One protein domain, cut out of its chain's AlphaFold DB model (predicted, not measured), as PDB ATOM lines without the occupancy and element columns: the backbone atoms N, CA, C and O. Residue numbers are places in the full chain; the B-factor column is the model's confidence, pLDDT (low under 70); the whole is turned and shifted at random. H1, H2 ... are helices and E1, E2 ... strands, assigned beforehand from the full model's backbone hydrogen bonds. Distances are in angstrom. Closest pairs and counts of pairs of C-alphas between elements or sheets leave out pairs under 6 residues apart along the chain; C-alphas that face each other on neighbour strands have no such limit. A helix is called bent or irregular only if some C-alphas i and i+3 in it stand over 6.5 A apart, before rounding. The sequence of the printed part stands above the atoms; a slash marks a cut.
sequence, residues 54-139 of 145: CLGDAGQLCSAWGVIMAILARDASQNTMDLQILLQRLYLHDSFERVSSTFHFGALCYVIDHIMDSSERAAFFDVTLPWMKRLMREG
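Overview. This is residues 54 to 139 of the 145 residues of the protein "Putative poly(ADP-ribose) glycohydrolase" of Trypanosoma rangeli (UniProt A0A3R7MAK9). Expect a thin, loose frame of helices: H2 lies in the middle, H1 and H3 pack on it near its opposite ends, and the long H4, bent but running nearly straight, spans one side from near H3 to H1. A small loop from Cys 54 to E1 lies at one end of the long axis, and a long link from H2 folds back to H3. The printed part has 86 residues, with one named strand and four named helices in the order E1, H1, H2, H3, H4; its class is mostly helix. It is only just loose, close to compact, with a radius of gyration of the C-alphas of 14.5 A and spans of 44 by 31 by 17 A.

Arrangement. Begin at H4, residues 118 to 138, assigned as one helix by its hydrogen bonds but bent: C-alphas 126 and 129 are 6.9 A apart. Its arms are H4a, residues 118 to 126, and H4b, residues 129 to 138, at a shallow tilt of 23 degrees. Look from H4b to H1, residues 64 to 74: they only just touch, with 3 pairs of C-alphas within 8 A, the closest being Leu 72 and Lys 133 at 6.5 A, at a steep tilt of 41 degrees, opposite ways. H1 forms a helical hairpin with H2, residues 80 to 92; H2 touches it with residues 86 to 90 alone, the closest C-alphas being those of Ile 68 and Leu 90, 6.3 A apart, at a shallow tilt of 18 degrees, opposite ways. H2 also forms a hairpin with H3, residues 106 to 115, touching it with residues 80 to 84 alone; the closest C-alphas, of Thr 80 and Cys 109, are 6.0 A apart, at a shallow tilt of 19 degrees, opposite ways. Helix packing is mostly aligned, only just. H3 and H4a are close but not clearly touching, with C-alphas 112 and 121 closest at 6.1 A. H1 and H3 are apart, and H2 is apart from both arms. Every O i to N i+4 pair is within hydrogen-bond range in H1, H2, H3, H4a and H4b.

Along the chain. Find C-alpha 118 at (296.975, 401.887, 279.337), where H4a begins and runs 12.1 A; H4b runs 14.3 A to C-alpha 138 at (272.667, 418.525, 280.697). H2 spans 18.2 A, H1 15.7 A and H3 12.6 A. H3 is neither bent nor irregular, but only just: C-alphas 112 and 115 are 6.1 A apart. E1, residues 61 to 63, begins at (255.308, 404.687, 288.843) and pairs with no named strand, but residues 61 to 62 pair antiparallel with residues 54 to 55.

Size, cuts and confidence. The C-alphas of Gln 60 and Asp 117, the two farthest apart, are 44.5 A from each other. The printed part has no cut. The link from H2 to H3, residues 93 to 105, is long; the other links are tight. Look for pLDDT under 70 at residues 56 to 57, 92 to 104 and 139; the mean of the printed part is 82.9.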
ATOM      1  N   CYS A  54     258.760 404.211 284.543       76.06
ATOM      2  CA  CYS A  54     259.135 402.865 284.970       76.06
ATOM      3  C   CYS A  54     258.478 402.516 286.313       76.06
ATOM      4  O   CYS A  54     258.144 403.402 287.105       76.06
ATOM      5  N   LEU A  55     258.301 401.223 286.579       74.44
ATOM      6  CA  LEU A  55     257.922 400.727 287.902       74.44
ATOM      7  C   LEU A  55     259.163 400.746 288.800       74.44
ATOM      8  O   LEU A  55     260.186 400.162 288.458       74.44
ATOM      9  N   GLY A  56     259.090 401.458 289.921       66.62
ATOM     10  CA  GLY A  56     260.118 401.409 290.957       66.62
ATOM     11  C   GLY A  56     259.990 400.160 291.831       66.62
ATOM     12  O   GLY A  56     258.956 399.495 291.827       66.62
ATOM     13  N   ASP A  57     261.009 399.900 292.650       67.19
ATOM     14  CA  ASP A  57     261.115 398.707 293.512       67.19
ATOM     15  C   ASP A  57     259.922 398.508 294.469       67.19
ATOM     16  O   ASP A  57     259.597 397.387 294.849       67.19
ATOM     17  N   ALA A  58     259.242 399.598 294.841       71.19
ATOM     18  CA  ALA A  58     258.043 399.592 295.683       71.19
ATOM     19  C   ALA A  58     256.717 399.481 294.892       71.19
ATOM     20  O   ALA A  58     255.646 399.710 295.449       71.19
ATOM     21  N   GLY A  59     256.767 399.200 293.585       71.62
ATOM     22  CA  GLY A  59     255.597 399.110 292.699       71.62
ATOM     23  C   GLY A  59     255.003 400.458 292.270       71.62
ATOM     24  O   GLY A  59     253.960 400.501 291.622       71.62
ATOM     25  N   GLN A  60     255.650 401.572 292.618       78.69
ATOM     26  CA  GLN A  60     255.210 402.923 292.262       78.69
ATOM     27  C   GLN A  60     255.715 403.344 290.874       78.69
ATOM     28  O   GLN A  60     256.837 403.023 290.491       78.69
ATOM     29  N   LEU A  61     254.908 404.105 290.129       78.94
ATOM     30  CA  LEU A  61     255.308 404.687 288.843       78.94
ATOM     31  C   LEU A  61     256.249 405.880 289.057       78.94
ATOM     32  O   LEU A  61     255.849 406.904 289.612       78.94
ATOM     33  N   CYS A  62     257.482 405.762 288.569       79.69
ATOM     34  CA  CYS A  62     258.518 406.791 288.620       79.69
ATOM     35  C   CYS A  62     258.839 407.330 287.217       79.69
ATOM     36  O   CYS A  62     258.612 406.661 286.209       79.69
ATOM     37  N   SER A  63     259.411 408.537 287.148       84.38
ATOM     38  CA  SER A  63     260.032 409.031 285.911       84.38
ATOM     39  C   SER A  63     261.289 408.214 285.617       84.38
ATOM     40  O   SER A  63     262.222 408.230 286.424       84.38
ATOM     41  N   ALA A  64     261.336 407.549 284.460       84.06
ATOM     42  CA  ALA A  64     262.504 406.774 284.048       84.06
ATOM     43  C   ALA A  64     263.745 407.673 283.918       84.06
ATOM     44  O   ALA A  64     264.828 407.315 284.378       84.06
ATOM     45  N   TRP A  65     263.568 408.898 283.410       86.19
ATOM     46  CA  TRP A  65     264.633 409.901 283.364       86.19
ATOM     47  C   TRP A  65     265.195 410.239 284.742       86.19
ATOM     48  O   TRP A  65     266.409 410.277 284.923       86.19
ATOM     49  N   GLY A  66     264.325 410.450 285.736       85.69
ATOM     50  CA  GLY A  66     264.755 410.731 287.107       85.69
ATOM     51  C   GLY A  66     265.630 409.615 287.681       85.69
ATOM     52  O   GLY A  66     266.618 409.886 288.362       85.69
ATOM     53  N   VAL A  67     265.309 408.363 287.353       85.88
ATOM     54  CA  VAL A  67     266.086 407.196 287.776       85.88
ATOM     55  C   VAL A  67     267.429 407.110 287.044       85.88
ATOM     56  O   VAL A  67     268.464 406.967 287.697       85.88
ATOM     57  N   ILE A  68     267.441 407.288 285.719       87.44
ATOM     58  CA  ILE A  68     268.672 407.362 284.910       87.44
ATOM     59  C   ILE A  68     269.607 408.442 285.471       87.44
ATOM     60  O   ILE A  68     270.783 408.186 285.729       87.44
ATOM     61  N   MET A  69     269.075 409.633 285.744       89.38
ATOM     62  CA  MET A  69     269.828 410.749 286.310       89.38
ATOM     63  C   MET A  69     270.388 410.431 287.697       89.38
ATOM     64  O   MET A  69     271.541 410.757 287.977       89.38
ATOM     65  N   ALA A  70     269.616 409.760 288.555       88.69
ATOM     66  CA  ALA A  70     270.081 409.335 289.872       88.69
ATOM     67  C   ALA A  70     271.222 408.307 289.785       88.69
ATOM     68  O   ALA A  70     272.185 408.399 290.552       88.69
ATOM     69  N   ILE A  71     271.155 407.367 288.838       90.12
ATOM     70  CA  ILE A  71     272.232 406.402 288.575       90.12
ATOM     71  C   ILE A  71     273.491 407.127 288.100       90.12
ATOM     72  O   ILE A  71     274.554 406.955 288.693       90.12
ATOM     73  N   LEU A  72     273.369 407.991 287.089       91.56
ATOM     74  CA  LEU A  72     274.494 408.747 286.530       91.56
ATOM     75  C   LEU A  72     275.114 409.732 287.532       91.56
ATOM     76  O   LEU A  72     276.303 410.035 287.444       91.56
ATOM     77  N   ALA A  73     274.328 410.272 288.466       90.19
ATOM     78  CA  ALA A  73     274.818 411.164 289.516       90.19
ATOM     79  C   ALA A  73     275.642 410.424 290.581       90.19
ATOM     80  O   ALA A  73     276.572 411.002 291.137       90.19
ATOM     81  N   ARG A  74     275.313 409.157 290.855       89.62
ATOM     82  CA  ARG A  74     276.028 408.306 291.823       89.62
ATOM     83  C   ARG A  74     277.206 407.551 291.214       89.62
ATOM     84  O   ARG A  74     277.964 406.929 291.951       89.62
ATOM     85  N   ASP A  75     277.340 407.570 289.892       91.81
ATOM     86  CA  ASP A  75     278.380 406.827 289.202       91.81
ATOM     87  C   ASP A  75     279.778 407.432 289.397       91.81
ATOM     88  O   ASP A  75     280.056 408.562 288.977       91.81
ATOM     89  N   ALA A  76     280.673 406.612 289.940       92.38
ATOM     90  CA  ALA A  76     282.087 406.904 290.139       92.38
ATOM     91  C   ALA A  76     282.978 405.868 289.436       92.38
ATOM     92  O   ALA A  76     284.052 405.560 289.935       92.38
ATOM     93  N   SER A  77     282.529 405.315 288.303       93.81
ATOM     94  CA  SER A  77     283.261 404.271 287.581       93.81
ATOM     95  C   SER A  77     284.710 404.669 287.278       93.81
ATOM     96  O   SER A  77     284.938 405.705 286.655       93.81
ATOM     97  N   GLN A  78     285.670 403.846 287.713       93.88
ATOM     98  CA  GLN A  78     287.113 404.035 287.481       93.88
ATOM     99  C   GLN A  78     287.730 402.912 286.638       93.88
ATOM    100  O   GLN A  78     288.890 402.984 286.241       93.88
ATOM    101  N   ASN A  79     286.984 401.834 286.412       93.38
ATOM    102  CA  ASN A  79     287.456 400.655 285.705       93.38
ATOM    103  C   ASN A  79     286.295 399.944 284.993       93.38
ATOM    104  O   ASN A  79     285.121 400.293 285.141       93.38
ATOM    105  N   THR A  80     286.640 398.921 284.215       92.88
ATOM    106  CA  THR A  80     285.704 398.158 283.384       92.88
ATOM    107  C   THR A  80     284.617 397.449 284.194       92.88
ATOM    108  O   THR A  80     283.475 397.372 283.744       92.88
ATOM    109  N   MET A  81     284.933 396.981 285.406       90.81
ATOM    110  CA  MET A  81     283.958 396.332 286.287       90.81
ATOM    111  C   MET A  81     282.910 397.331 286.783       90.81
ATOM    112  O   MET A  81     281.710 397.055 286.719       90.81
ATOM    113  N   ASP A  82     283.340 398.518 287.211       92.94
ATOM    114  CA  ASP A  82     282.419 399.578 287.625       92.94
ATOM    115  C   ASP A  82     281.510 400.006 286.466       92.94
ATOM    116  O   ASP A  82     280.293 400.119 286.631       92.94
ATOM    117  N   LEU A  83     282.086 400.159 285.265       92.44
ATOM    118  CA  LEU A  83     281.335 400.483 284.053       92.44
ATOM    119  C   LEU A  83     280.291 399.415 283.736       92.44
ATOM    120  O   LEU A  83     279.163 399.739 283.370       92.44
ATOM    121  N   GLN A  84     280.635 398.138 283.887       89.69
ATOM    122  CA  GLN A  84     279.691 397.053 283.667       89.69
ATOM    123  C   GLN A  84     278.510 397.134 284.642       89.69
ATOM    124  O   GLN A  84     277.362 396.984 284.221       89.69
ATOM    125  N   ILE A  85     278.768 397.433 285.918       87.62
ATOM    126  CA  ILE A  85     277.723 397.638 286.931       87.62
ATOM    127  C   ILE A  85     276.849 398.845 286.569       87.62
ATOM    128  O   ILE A  85     275.620 398.765 286.660       87.62
ATOM    129  N   LEU A  86     277.453 399.955 286.139       89.88
ATOM    130  CA  LEU A  86     276.730 401.142 285.684       89.88
ATOM    131  C   LEU A  86     275.781 400.802 284.532       89.88
ATOM    132  O   LEU A  86     274.592 401.117 284.592       89.88
ATOM    133  N   LEU A  87     276.299 400.150 283.495       88.69
ATOM    134  CA  LEU A  87     275.535 399.825 282.298       88.69
ATOM    135  C   LEU A  87     274.417 398.823 282.597       88.69
ATOM    136  O   LEU A  87     273.319 398.971 282.072       88.69
ATOM    137  N   GLN A  88     274.644 397.863 283.496       85.00
ATOM    138  CA  GLN A  88     273.592 396.964 283.972       85.00
ATOM    139  C   GLN A  88     272.479 397.716 284.700       85.00
ATOM    140  O   GLN A  88     271.307 397.459 284.442       85.00
ATOM    141  N   ARG A  89     272.817 398.673 285.573       83.25
ATOM    142  CA  ARG A  89     271.814 399.503 286.258       83.25
ATOM    143  C   ARG A  89     271.007 400.338 285.272       83.25
ATOM    144  O   ARG A  89     269.795 400.400 285.404       83.25
ATOM    145  N   LEU A  90     271.658 400.944 284.282       84.12
ATOM    146  CA  LEU A  90     270.973 401.713 283.238       84.12
ATOM    147  C   LEU A  90     270.084 400.824 282.358       84.12
ATOM    148  O   LEU A  90     268.998 401.248 281.978       84.12
ATOM    149  N   TYR A  91     270.523 399.596 282.080       76.94
ATOM    150  CA  TYR A  91     269.796 398.636 281.254       76.94
ATOM    151  C   TYR A  91     268.580 398.023 281.959       76.94
ATOM    152  O   TYR A  91     267.534 397.871 281.346       76.94
ATOM    153  N   LEU A  92     268.676 397.706 283.256       63.00
ATOM    154  CA  LEU A  92     267.563 397.135 284.031       63.00
ATOM    155  C   LEU A  92     266.355 398.080 284.163       63.00
ATOM    156  O   LEU A  92     265.268 397.629 284.516       63.00
ATOM    157  N   HIS A  93     266.521 399.373 283.873       60.00
ATOM    158  CA  HIS A  93     265.406 400.319 283.785       60.00
ATOM    159  C   HIS A  93     264.693 400.324 282.432       60.00
ATOM    160  O   HIS A  93     263.655 400.977 282.311       60.00
ATOM    161  N   ASP A  94     265.210 399.600 281.440       56.09
ATOM    162  CA  ASP A  94     264.551 399.433 280.156       56.09
ATOM    163  C   ASP A  94     263.439 398.383 280.307       56.09
ATOM    164  O   ASP A  94     263.676 397.184 280.454       56.09
ATOM    165  N   SER A  95     262.194 398.853 280.338       47.00
ATOM    166  CA  SER A  95     260.967 398.082 280.582       47.00
ATOM    167  C   SER A  95     260.549 397.183 279.409       47.00
ATOM    168  O   SER A  95     259.369 396.863 279.248       47.00
ATOM    169  N   PHE A  96     261.490 396.738 278.577       49.34
ATOM    170  CA  PHE A  96     261.199 395.761 277.538       49.34
ATOM    171  C   PHE A  96     261.153 394.364 278.163       49.34
ATOM    172  O   PHE A  96     262.180 393.723 278.371       49.34
ATOM    173  N   GLU A  97     259.938 393.864 278.408       43.94
ATOM    174  CA  GLU A  97     259.603 392.521 278.927       43.94
ATOM    175  C   GLU A  97     260.165 391.321 278.117       43.94
ATOM    176  O   GLU A  97     259.703 390.191 278.269       43.94
ATOM    177  N   ARG A  98     261.135 391.501 277.215       43.19
ATOM    178  CA  ARG A  98     261.559 390.456 276.270       43.19
ATOM    179  C   ARG A  98     263.043 390.392 275.950       43.19
ATOM    180  O   ARG A  98     263.394 389.867 274.895       43.19
ATOM    181  N   VAL A  99     263.927 390.847 276.832       46.50
ATOM    182  CA  VAL A  99     265.357 390.650 276.578       46.50
ATOM    183  C   VAL A  99     266.035 389.941 277.740       46.50
ATOM    184  O   VAL A  99     265.983 390.362 278.888       46.50
ATOM    185  N   SER A 100     266.588 388.776 277.408       43.66
ATOM    186  CA  SER A 100     267.188 387.794 278.303       43.66
ATOM    187  C   SER A 100     268.178 388.407 279.293       43.66
ATOM    188  O   SER A 100     268.978 389.272 278.945       43.66
ATOM    189  N   SER A 101     268.146 387.867 280.508       46.25
ATOM    190  CA  SER A 101     268.791 388.264 281.764       46.25
ATOM    191  C   SER A 101     270.330 388.322 281.802       46.25
ATOM    192  O   SER A 101     270.915 388.153 282.869       46.25
ATOM    193  N   THR A 102     271.018 388.557 280.691       52.47
ATOM    194  CA  THR A 102     272.488 388.526 280.631       52.47
ATOM    195  C   THR A 102     273.035 389.437 279.532       52.47
ATOM    196  O   THR A 102     273.766 389.006 278.642       52.47
ATOM    197  N   PHE A 103     272.734 390.741 279.592       57.75
ATOM    198  CA  PHE A 103     273.565 391.710 278.871       57.75
ATOM    199  C   PHE A 103     274.931 391.786 279.540       57.75
ATOM    200  O   PHE A 103     275.166 392.506 280.512       57.75
ATOM    201  N   HIS A 104     275.849 390.992 279.009       65.62
ATOM    202  CA  HIS A 104     277.262 391.188 279.228       65.62
ATOM    203  C   HIS A 104     277.704 392.195 278.177       65.62
ATOM    204  O   HIS A 104     277.666 391.906 276.982       65.62
ATOM    205  N   PHE A 105     278.131 393.379 278.610       80.88
ATOM    206  CA  PHE A 105     278.765 394.393 277.762       80.88
ATOM    207  C   PHE A 105     280.149 393.918 277.271       80.88
ATOM    208  O   PHE A 105     281.100 394.683 277.218       80.88
ATOM    209  N   GLY A 106     280.276 392.632 276.923       82.69
ATOM    210  CA  GLY A 106     281.527 391.917 276.730       82.69
ATOM    211  C   GLY A 106     282.348 392.460 275.575       82.69
ATOM    212  O   GLY A 106     283.559 392.532 275.700       82.69
ATOM    213  N   ALA A 107     281.710 392.921 274.493       88.38
ATOM    214  CA  ALA A 107     282.426 393.590 273.408       88.38
ATOM    215  C   ALA A 107     283.079 394.901 273.882       88.38
ATOM    216  O   ALA A 107     284.240 395.152 273.577       88.38
ATOM    217  N   LEU A 108     282.361 395.704 274.673       89.31
ATOM    218  CA  LEU A 108     282.892 396.947 275.234       89.31
ATOM    219  C   LEU A 108     284.004 396.664 276.250       89.31
ATOM    220  O   LEU A 108     285.073 397.260 276.155       89.31
ATOM    221  N   CYS A 109     283.780 395.724 277.173       90.12
ATOM    222  CA  CYS A 109     284.796 395.316 278.142       90.12
ATOM    223  C   CYS A 109     286.048 394.784 277.435       90.12
ATOM    224  O   CYS A 109     287.157 395.169 277.777       90.12
ATOM    225  N   TYR A 110     285.880 393.965 276.392       91.00
ATOM    226  CA  TYR A 110     286.991 393.447 275.602       91.00
ATOM    227  C   TYR A 110     287.801 394.570 274.950       91.00
ATOM    228  O   TYR A 110     289.024 394.557 275.039       91.00
ATOM    229  N   VAL A 111     287.142 395.565 274.349       94.19
ATOM    230  CA  VAL A 111     287.833 396.721 273.760       94.19
ATOM    231  C   VAL A 111     288.630 397.485 274.816       94.19
ATOM    232  O   VAL A 111     289.810 397.747 274.607       94.19
ATOM    233  N   ILE A 112     288.019 397.798 275.960       93.81
ATOM    234  CA  ILE A 112     288.675 398.567 277.027       93.81
ATOM    235  C   ILE A 112     289.849 397.793 277.642       93.81
ATOM    236  O   ILE A 112     290.880 398.382 277.957       93.81
ATOM    237  N   ASP A 113     289.701 396.481 277.819       93.00
ATOM    238  CA  ASP A 113     290.685 395.673 278.540       93.00
ATOM    239  C   ASP A 113     291.804 395.126 277.644       93.00
ATOM    240  O   ASP A 113     292.904 394.894 278.143       93.00
ATOM    241  N   HIS A 114     291.535 394.895 276.353       93.88
ATOM    242  CA  HIS A 114     292.440 394.155 275.461       93.88
ATOM    243  C   HIS A 114     292.848 394.911 274.193       93.88
ATOM    244  O   HIS A 114     293.842 394.531 273.579       93.88
ATOM    245  N   ILE A 115     292.088 395.925 273.769       97.06
ATOM    246  CA  ILE A 115     292.386 396.687 272.546       97.06
ATOM    247  C   ILE A 115     292.994 398.046 272.883       97.06
ATOM    248  O   ILE A 115     293.955 398.445 272.235       97.06
ATOM    249  N   MET A 116     292.449 398.728 273.891       96.88
ATOM    250  CA  MET A 116     292.985 400.000 274.366       96.88
ATOM    251  C   MET A 116     294.307 399.799 275.099       96.88
ATOM    252  O   MET A 116     294.455 398.884 275.915       96.88
ATOM    253  N   ASP A 117     295.253 400.701 274.865       97.12
ATOM    254  CA  ASP A 117     296.442 400.775 275.698       97.12
ATOM    255  C   ASP A 117     296.142 401.403 277.075       97.12
ATOM    256  O   ASP A 117     295.053 401.912 277.361       97.12
ATOM    257  N   SER A 118     297.127 401.362 277.975       95.56
ATOM    258  CA  SER A 118     296.975 401.887 279.337       95.56
ATOM    259  C   SER A 118     296.619 403.378 279.383       95.56
ATOM    260  O   SER A 118     295.920 403.801 280.305       95.56
ATOM    261  N   SER A 119     297.101 404.172 278.424       96.75
ATOM    262  CA  SER A 119     296.859 405.614 278.353       96.75
ATOM    263  C   SER A 119     295.472 405.931 277.798       96.75
ATOM    264  O   SER A 119     294.769 406.773 278.357       96.75
ATOM    265  N   GLU A 120     295.032 405.200 276.776       97.38
ATOM    266  CA  GLU A 120     293.691 405.294 276.201       97.38
ATOM    267  C   GLU A 120     292.632 404.881 277.220       97.38
ATOM    268  O   GLU A 120     291.630 405.576 277.397       97.38
ATOM    269  N   ARG A 121     292.880 403.793 277.957       96.50
ATOM    270  CA  ARG A 121     291.984 403.335 279.020       96.50
ATOM    271  C   ARG A 121     291.864 404.360 280.146       96.50
ATOM    272  O   ARG A 121     290.753 404.630 280.595       96.50
ATOM    273  N   ALA A 122     292.976 404.952 280.585       96.06
ATOM    274  CA  ALA A 122     292.939 406.027 281.577       96.06
ATOM    275  C   ALA A 122     292.143 407.234 281.051       96.06
ATOM    276  O   ALA A 122     291.209 407.695 281.700       96.06
ATOM    277  N   ALA A 123     292.413 407.676 279.817       97.00
ATOM    278  CA  ALA A 123     291.672 408.768 279.184       97.00
ATOM    279  C   ALA A 123     290.169 408.462 279.025       97.00
ATOM    280  O   ALA A 123     289.327 409.363 279.120       97.00
ATOM    281  N   PHE A 124     289.799 407.201 278.812       97.06
ATOM    282  CA  PHE A 124     288.403 406.791 278.767       97.06
ATOM    283  C   PHE A 124     287.700 407.035 280.112       97.06
ATOM    284  O   PHE A 124     286.665 407.705 280.132       97.06
ATOM    285  N   PHE A 125     288.260 406.555 281.226       96.81
ATOM    286  CA  PHE A 125     287.636 406.683 282.552       96.81
ATOM    287  C   PHE A 125     287.758 408.084 283.161       96.81
ATOM    288  O   PHE A 125     286.811 408.549 283.797       96.81
ATOM    289  N   ASP A 126     288.862 408.785 282.914       96.81
ATOM    290  CA  ASP A 126     289.131 410.091 283.525       96.81
ATOM    291  C   ASP A 126     288.505 411.252 282.748       96.81
ATOM    292  O   ASP A 126     288.167 412.289 283.325       96.81
ATOM    293  N   VAL A 127     288.332 411.093 281.432       96.25
ATOM    294  CA  VAL A 127     287.893 412.185 280.551       96.25
ATOM    295  C   VAL A 127     286.608 411.828 279.822       96.25
ATOM    296  O   VAL A 127     285.594 412.511 279.987       96.25
ATOM    297  N   THR A 128     286.629 410.758 279.030       96.19
ATOM    298  CA  THR A 128     285.555 410.468 278.069       96.19
ATOM    299  C   THR A 128     284.251 410.113 278.770       96.19
ATOM    300  O   THR A 128     283.219 410.735 278.513       96.19
ATOM    301  N   LEU A 129     284.283 409.165 279.704       95.31
ATOM    302  CA  LEU A 129     283.103 408.727 280.438       95.31
ATOM    303  C   LEU A 129     282.507 409.866 281.295       95.31
ATOM    304  O   LEU A 129     281.301 410.108 281.192       95.31
ATOM    305  N   PRO A 130     283.284 410.639 282.082       94.50
ATOM    306  CA  PRO A 130     282.774 411.824 282.774       94.50
ATOM    307  C   PRO A 130     282.155 412.868 281.840       94.50
ATOM    308  O   PRO A 130     281.121 413.450 282.183       94.50
ATOM    309  N   TRP A 131     282.751 413.096 280.668       94.31
ATOM    310  CA  TRP A 131     282.217 414.004 279.656       94.31
ATOM    311  C   TRP A 131     280.880 413.508 279.087       94.31
ATOM    312  O   TRP A 131     279.911 414.266 279.088       94.31
ATOM    313  N   MET A 132     280.776 412.229 278.714       93.50
ATOM    314  CA  MET A 132     279.520 411.621 278.250       93.50
ATOM    315  C   MET A 132     278.418 411.720 279.311       93.50
ATOM    316  O   MET A 132     277.295 412.126 279.007       93.50
ATOM    317  N   LYS A 133     278.740 411.414 280.576       91.62
ATOM    318  CA  LYS A 133     277.801 411.555 281.701       91.62
ATOM    319  C   LYS A 133     277.335 412.997 281.866       91.62
ATOM    320  O   LYS A 133     276.164 413.229 282.152       91.62
ATOM    321  N   ARG A 134     278.234 413.973 281.708       90.44
ATOM    322  CA  ARG A 134     277.891 415.396 281.792       90.44
ATOM    323  C   ARG A 134     276.907 415.789 280.693       90.44
ATOM    324  O   ARG A 134     275.854 416.314 281.033       90.44
ATOM    325  N   LEU A 135     277.201 415.453 279.437       88.25
ATOM    326  CA  LEU A 135     276.306 415.737 278.311       88.25
ATOM    327  C   LEU A 135     274.930 415.102 278.495       88.25
ATOM    328  O   LEU A 135     273.913 415.731 278.229       88.25
ATOM    329  N   MET A 136     274.884 413.869 279.003       86.50
ATOM    330  CA  MET A 136     273.604 413.221 279.266       86.50
ATOM    331  C   MET A 136     272.805 413.922 280.360       86.50
ATOM    332  O   MET A 136     271.590 414.042 280.238       86.50
ATOM    333  N   ARG A 137     273.478 414.423 281.402       83.75
ATOM    334  CA  ARG A 137     272.825 415.148 282.498       83.75
ATOM    335  C   ARG A 137     272.351 416.543 282.117       83.75
ATOM    336  O   ARG A 137     271.341 416.988 282.650       83.75
ATOM    337  N   GLU A 138     273.074 417.222 281.236       80.81
ATOM    338  CA  GLU A 138     272.667 418.525 280.697       80.81
ATOM    339  C   GLU A 138     271.383 418.407 279.857       80.81
ATOM    340  O   GLU A 138     270.629 419.371 279.759       80.81
ATOM    341  N   GLY A 139     271.075 417.202 279.361       67.62
ATOM    342  CA  GLY A 139     269.842 416.919 278.638       67.62
ATOM    343  C   GLY A 139     269.789 417.631 277.282       67.62
ATOM    344  O   GLY A 139     270.768 418.237 276.842       67.62
TER     345      GLY A 139